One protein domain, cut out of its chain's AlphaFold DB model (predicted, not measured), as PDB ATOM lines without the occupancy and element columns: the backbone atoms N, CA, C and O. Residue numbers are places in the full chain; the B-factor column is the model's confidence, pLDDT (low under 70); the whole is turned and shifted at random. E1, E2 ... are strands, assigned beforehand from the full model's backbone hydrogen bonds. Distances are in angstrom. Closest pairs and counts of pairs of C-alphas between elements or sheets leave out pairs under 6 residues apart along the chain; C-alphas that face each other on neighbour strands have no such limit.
ATOM      1  N   SER A   2     304.424 311.753 387.235       43.00
ATOM      2  CA  SER A   2     305.129 312.096 388.482       43.00
ATOM      3  C   SER A   2     305.986 313.334 388.233       43.00
ATOM      4  O   SER A   2     306.882 313.300 387.393       43.00
ATOM      5  N   SER A   3     305.664 314.439 388.900       45.81
ATOM      6  CA  SER A   3     306.359 315.716 388.765       45.81
ATOM      7  C   SER A   3     307.795 315.605 389.281       45.81
ATOM      8  O   SER A   3     308.016 315.378 390.469       45.81
ATOM      9  N   LEU A   4     308.764 315.792 388.386       43.31
ATOM     10  CA  LEU A   4     310.175 316.004 388.708       43.31
ATOM     11  C   LEU A   4     310.330 317.362 389.411       43.31
ATOM     12  O   LEU A   4     310.602 318.377 388.773       43.31
ATOM     13  N   ALA A   5     310.130 317.396 390.727       50.06
ATOM     14  CA  ALA A   5     310.504 318.534 391.560       50.06
ATOM     15  C   ALA A   5     312.006 318.439 391.878       50.06
ATOM     16  O   ALA A   5     312.406 318.020 392.957       50.06
ATOM     17  N   ALA A   6     312.843 318.775 390.898       46.94
ATOM     18  CA  ALA A   6     314.279 318.926 391.095       46.94
ATOM     19  C   ALA A   6     314.569 320.373 391.504       46.94
ATOM     20  O   ALA A   6     314.379 321.291 390.702       46.94
ATOM     21  N   ALA A   7     315.010 320.601 392.741       52.81
ATOM     22  CA  ALA A   7     315.456 321.924 393.167       52.81
ATOM     23  C   ALA A   7     316.776 322.264 392.452       52.81
ATOM     24  O   ALA A   7     317.820 321.668 392.710       52.81
ATOM     25  N   ARG A   8     316.709 323.204 391.505       49.19
ATOM     26  CA  ARG A   8     317.835 323.677 390.694       49.19
ATOM     27  C   ARG A   8     318.503 324.852 391.406       49.19
ATOM     28  O   ARG A   8     318.016 325.972 391.294       49.19
ATOM     29  N   ALA A   9     319.600 324.596 392.113       49.03
ATOM     30  CA  ALA A   9     320.528 325.653 392.519       49.03
ATOM     31  C   ALA A   9     321.837 325.571 391.715       49.03
ATOM     32  O   ALA A   9     322.210 326.553 391.090       49.03
ATOM     33  N   ASP A  10     322.435 324.380 391.565       53.41
ATOM     34  CA  ASP A  10     323.827 324.270 391.078       53.41
ATOM     35  C   ASP A  10     324.050 323.215 389.978       53.41
ATOM     36  O   ASP A  10     325.130 322.650 389.847       53.41
ATOM     37  N   ASN A  11     323.028 322.907 389.167       56.12
ATOM     38  CA  ASN A  11     323.082 321.861 388.123       56.12
ATOM     39  C   ASN A  11     323.265 320.415 388.656       56.12
ATOM     40  O   ASN A  11     323.402 319.482 387.866       56.12
ATOM     41  N   PHE A  12     323.201 320.220 389.976       57.47
ATOM     42  CA  PHE A  12     323.146 318.920 390.646       57.47
ATOM     43  C   PHE A  12     321.695 318.561 391.003       57.47
ATOM     44  O   PHE A  12     320.958 319.388 391.540       57.47
ATOM     45  N   TYR A  13     321.269 317.337 390.678       56.84
ATOM     46  CA  TYR A  13     319.935 316.822 391.000       56.84
ATOM     47  C   TYR A  13     319.951 316.223 392.407       56.84
ATOM     48  O   TYR A  13     320.496 315.139 392.612       56.84
ATOM     49  N   TYR A  14     319.348 316.920 393.368       58.97
ATOM     50  CA  TYR A  14     319.151 316.399 394.719       58.97
ATOM     51  C   TYR A  14     317.692 315.947 394.889       58.97
ATOM     52  O   TYR A  14     316.784 316.728 394.587       58.97
ATOM     53  N   PRO A  15     317.435 314.700 395.332       67.38
ATOM     54  CA  PRO A  15     316.081 314.237 395.619       67.38
ATOM     55  C   PRO A  15     315.475 315.029 396.795       67.38
ATOM     56  O   PRO A  15     316.220 315.524 397.641       67.38
ATOM     57  N   PRO A  16     314.141 315.154 396.882       62.34
ATOM     58  CA  PRO A  16     313.465 316.008 397.866       62.34
ATOM     59  C   PRO A  16     313.693 315.602 399.334       62.34
ATOM     60  O   PRO A  16     313.536 316.435 400.223       62.34
ATOM     61  N   GLU A  17     314.118 314.365 399.600       67.06
ATOM     62  CA  GLU A  17     314.535 313.898 400.935       67.06
ATOM     63  C   GLU A  17     316.003 314.225 401.289       67.06
ATOM     64  O   GLU A  17     316.448 313.969 402.411       67.06
ATOM     65  N   TRP A  18     316.782 314.792 400.363       65.44
ATOM     66  CA  TRP A  18     318.192 315.102 400.590       65.44
ATOM     67  C   TRP A  18     318.359 316.364 401.439       65.44
ATOM     68  O   TRP A  18     317.873 317.442 401.095       65.44
ATOM     69  N   THR A  19     319.108 316.249 402.538       64.50
ATOM     70  CA  THR A  19     319.494 317.399 403.360       64.50
ATOM     71  C   THR A  19     321.020 317.478 403.480       64.50
ATOM     72  O   THR A  19     321.656 316.488 403.845       64.50
ATOM     73  N   PRO A  20     321.645 318.653 403.268       66.94
ATOM     74  CA  PRO A  20     323.103 318.831 403.350       66.94
ATOM     75  C   PRO A  20     323.655 318.748 404.789       66.94
ATOM     76  O   PRO A  20     324.791 319.133 405.051       66.94
ATOM     77  N   LYS A  21     322.845 318.292 405.752       68.56
ATOM     78  CA  LYS A  21     323.233 318.094 407.156       68.56
ATOM     79  C   LYS A  21     323.769 316.688 407.418       68.56
ATOM     80  O   LYS A  21     324.402 316.469 408.447       68.56
ATOM     81  N   GLN A  22     323.494 315.741 406.524       74.94
ATOM     82  CA  GLN A  22     323.929 314.366 406.689       74.94
ATOM     83  C   GLN A  22     325.360 314.199 406.174       74.94
ATOM     84  O   GLN A  22     325.631 314.398 404.992       74.94
ATOM     85  N   ILE A  23     326.265 313.834 407.080       83.81
ATOM     86  CA  ILE A  23     327.654 313.495 406.764       83.81
ATOM     87  C   ILE A  23     327.739 311.976 406.664       83.81
ATOM     88  O   ILE A  23     327.425 311.266 407.621       83.81
ATOM     89  N   TRP A  24     328.151 311.483 405.502       85.50
ATOM     90  CA  TRP A  24     328.378 310.065 405.261       85.50
ATOM     91  C   TRP A  24     329.858 309.739 405.424       85.50
ATOM     92  O   TRP A  24     330.713 310.489 404.953       85.50
ATOM     93  N   SER A  25     330.153 308.606 406.061       89.56
ATOM     94  CA  SER A  25     331.494 308.034 406.138       89.56
ATOM     95  C   SER A  25     331.560 306.730 405.348       89.56
ATOM     96  O   SER A  25     330.689 305.868 405.452       89.56
ATOM     97  N   PHE A  26     332.617 306.589 404.557       92.38
ATOM     98  CA  PHE A  26     332.905 305.401 403.768       92.38
ATOM     99  C   PHE A  26     334.254 304.845 404.195       92.38
ATOM    100  O   PHE A  26     335.223 305.596 404.342       92.38
ATOM    101  N   THR A  27     334.320 303.530 404.370       92.81
ATOM    102  CA  THR A  27     335.567 302.830 404.668       92.81
ATOM    103  C   THR A  27     335.938 301.914 403.512       92.81
ATOM    104  O   THR A  27     335.098 301.226 402.931       92.81
ATOM    105  N   MET A  28     337.214 301.924 403.139       93.00
ATOM    106  CA  MET A  28     337.762 301.026 402.124       93.00
ATOM    107  C   MET A  28     339.137 300.525 402.549       93.00
ATOM    108  O   MET A  28     339.824 301.169 403.333       93.00
ATOM    109  N   LYS A  29     339.562 299.373 402.028       93.19
ATOM    110  CA  LYS A  29     340.883 298.809 402.328       93.19
ATOM    111  C   LYS A  29     341.848 299.084 401.185       93.19
ATOM    112  O   LYS A  29     341.521 298.838 400.026       93.19
ATOM    113  N   SER A  30     343.051 299.540 401.517       88.94
ATOM    114  CA  SER A  30     344.138 299.698 400.553       88.94
ATOM    115  C   SER A  30     344.540 298.349 399.955       88.94
ATOM    116  O   SER A  30     344.689 297.359 400.675       88.94
ATOM    117  N   ALA A  31     344.770 298.310 398.642       90.44
ATOM    118  CA  ALA A  31     345.133 297.083 397.936       90.44
ATOM    119  C   ALA A  31     346.495 296.511 398.377       90.44
ATOM    120  O   ALA A  31     346.668 295.295 398.386       90.44
ATOM    121  N   CYS A  32     347.454 297.361 398.764       88.44
ATOM    122  CA  CYS A  32     348.822 296.927 399.064       88.44
ATOM    123  C   CYS A  32     349.007 296.405 400.496       88.44
ATOM    124  O   CYS A  32     349.722 295.432 400.709       88.44
ATOM    125  N   CYS A  33     348.365 297.031 401.482       85.38
ATOM    126  CA  CYS A  33     348.589 296.746 402.903       85.38
ATOM    127  C   CYS A  33     347.306 296.412 403.673       85.38
ATOM    128  O   CYS A  33     347.356 296.223 404.886       85.38
ATOM    129  N   LYS A  34     346.150 296.352 402.992       88.62
ATOM    130  CA  LYS A  34     344.814 296.167 403.593       88.62
ATOM    131  C   LYS A  34     344.477 297.196 404.684       88.62
ATOM    132  O   LYS A  34     343.538 296.977 405.446       88.62
ATOM    133  N   HIS A  35     345.221 298.304 404.741       90.69
ATOM    134  CA  HIS A  35     345.001 299.397 405.683       90.69
ATOM    135  C   HIS A  35     343.667 300.086 405.399       90.69
ATOM    136  O   HIS A  35     343.294 300.243 404.236       90.69
ATOM    137  N   GLU A  36     342.949 300.467 406.450       91.94
ATOM    138  CA  GLU A  36     341.630 301.078 406.334       91.94
ATOM    139  C   GLU A  36     341.754 302.577 406.047       91.94
ATOM    140  O   GLU A  36     342.391 303.318 406.790       91.94
ATOM    141  N   ILE A  37     341.153 303.003 404.940       92.69
ATOM    142  CA  ILE A  37     341.047 304.394 404.518       92.69
ATOM    143  C   ILE A  37     339.621 304.843 404.817       92.69
ATOM    144  O   ILE A  37     338.666 304.231 404.329       92.69
ATOM    145  N   VAL A  38     339.489 305.913 405.598       93.62
ATOM    146  CA  VAL A  38     338.198 306.501 405.971       93.62
ATOM    147  C   VAL A  38     338.036 307.841 405.271       93.62
ATOM    148  O   VAL A  38     338.868 308.739 405.423       93.62
ATOM    149  N   ILE A  39     336.949 307.978 404.513       93.69
ATOM    150  CA  ILE A  39     336.604 309.184 403.757       93.69
ATOM    151  C   ILE A  39     335.227 309.669 404.208       93.69
ATOM    152  O   ILE A  39     334.312 308.860 404.371       93.69
ATOM    153  N   GLN A  40     335.067 310.979 404.389       91.06
ATOM    154  CA  GLN A  40     333.786 311.616 404.688       91.06
ATOM    155  C   GLN A  40     333.378 312.624 403.617       91.06
ATOM    156  O   GLN A  40     334.220 313.244 402.970       91.06
ATOM    157  N   THR A  41     332.070 312.766 403.423       89.62
ATOM    158  CA  THR A  41     331.481 313.811 402.575       89.62
ATOM    159  C   THR A  41     331.393 315.125 403.335       89.62
ATOM    160  O   THR A  41     330.800 315.138 404.413       89.62
ATOM    161  N   ASP A  42     331.835 316.222 402.721       86.75
ATOM    162  CA  ASP A  42     331.638 317.581 403.226       86.75
ATOM    163  C   ASP A  42     330.634 318.348 402.348       86.75
ATOM    164  O   ASP A  42     331.012 318.933 401.324       86.75
ATOM    165  N   PRO A  43     329.345 318.422 402.744       82.81
ATOM    166  CA  PRO A  43     328.297 319.060 401.940       82.81
ATOM    167  C   PRO A  43     328.489 320.567 401.730       82.81
ATOM    168  O   PRO A  43     327.881 321.140 400.835       82.81
ATOM    169  N   LYS A  44     329.318 321.226 402.552       79.94
ATOM    170  CA  LYS A  44     329.589 322.670 402.452       79.94
ATOM    171  C   LYS A  44     330.550 323.029 401.318       79.94
ATOM    172  O   LYS A  44     330.416 324.108 400.757       79.94
ATOM    173  N   ASN A  45     331.522 322.163 401.030       78.19
ATOM    174  CA  ASN A  45     332.546 322.396 400.005       78.19
ATOM    175  C   ASN A  45     332.351 321.496 398.772       78.19
ATOM    176  O   ASN A  45     333.134 321.563 397.834       78.19
ATOM    177  N   CYS A  46     331.324 320.635 398.770       79.19
ATOM    178  CA  CYS A  46     331.099 319.624 397.731       79.19
ATOM    179  C   CYS A  46     332.328 318.722 397.499       79.19
ATOM    180  O   CYS A  46     332.601 318.303 396.375       79.19
ATOM    181  N   GLU A  47     333.073 318.418 398.565       82.50
ATOM    182  CA  GLU A  47     334.308 317.633 398.512       82.50
ATOM    183  C   GLU A  47     334.230 316.387 399.404       82.50
ATOM    184  O   GLU A  47     333.394 316.274 400.303       82.50
ATOM    185  N   TYR A  48     335.132 315.441 399.145       89.25
ATOM    186  CA  TYR A  48     335.389 314.297 400.011       89.25
ATOM    187  C   TYR A  48     336.695 314.525 400.770       89.25
ATOM    188  O   TYR A  48     337.739 314.760 400.155       89.25
ATOM    189  N   VAL A  49     336.650 314.417 402.095       90.75
ATOM    190  CA  VAL A  49     337.812 314.610 402.966       90.75
ATOM    191  C   VAL A  49     338.275 313.276 403.530       90.75
ATOM    192  O   VAL A  49     337.489 312.469 404.026       90.75
ATOM    193  N   ILE A  50     339.580 313.037 403.428       91.69
ATOM    194  CA  ILE A  50     340.228 311.848 403.975       91.69
ATOM    195  C   ILE A  50     340.517 312.104 405.454       91.69
ATOM    196  O   ILE A  50     341.195 313.071 405.790       91.69
ATOM    197  N   ILE A  51     340.021 311.227 406.323       90.88
ATOM    198  CA  ILE A  51     340.183 311.338 407.781       90.88
ATOM    199  C   ILE A  51     341.337 310.480 408.269       90.88
ATOM    200  O   ILE A  51     342.107 310.899 409.131       90.88
ATOM    201  N   SER A  52     341.470 309.275 407.720       90.44
ATOM    202  CA  SER A  52     342.536 308.355 408.096       90.44
ATOM    203  C   SER A  52     342.944 307.455 406.937       90.44
ATOM    204  O   SER A  52     342.180 307.205 406.003       90.44
ATOM    205  N   GLY A  53     344.189 306.985 407.003       86.44
ATOM    206  CA  GLY A  53     344.723 305.928 406.147       86.44
ATOM    207  C   GLY A  53     345.204 306.332 404.756       86.44
ATOM    208  O   GLY A  53     345.813 305.507 404.077       86.44
ATOM    209  N   ALA A  54     345.005 307.582 404.334       87.69
ATOM    210  CA  ALA A  54     345.591 308.123 403.108       87.69
ATOM    211  C   ALA A  54     345.839 309.638 403.212       87.69
ATOM    212  O   ALA A  54     345.325 310.309 404.103       87.69
TER     213      ALA A  54
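Overview. This is residues 2 to 54 of the 149 residues of an uncharacterized protein of Hevea brasiliensis (UniProt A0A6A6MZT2). Little of this is regular structure: a long winding tail, residues 2 to 24, leads into a small three-stranded sheet, together a rod of 48 by 23 by 17 A. The 53 printed residues, all strand by class with 18 in named elements, hold no named helix. E1, E2 and E3, in that order, form a meander, each strand the antiparallel neighbour of the one before. The whole is only just extended, close to loose, with a radius of gyration of the C-alphas of 15.3 A.

Along the chain. E1, residues 25 to 29, begins at C-alpha 25 (331.494, 308.034, 406.138). E2, residues 36 to 42, is 19.5 A long. E3, residues 47 to 52, ends at C-alpha 52 (342.536, 308.355, 408.096).

Arrangement. E1 and inner strand E2 form a hairpin at 153 degrees; N 26 and O 39, 2.8 A, are within hydrogen-bond range. E2 and E3 form another at 147 degrees, with N 49 and O 40 at 2.8 A.

Size, cuts and confidence. The farthest C-alphas, of Ser 3 and Cys 33, are 48.4 A apart. The printed part has no cut and no long link. Residues 2 to 21 have pLDDT under 70.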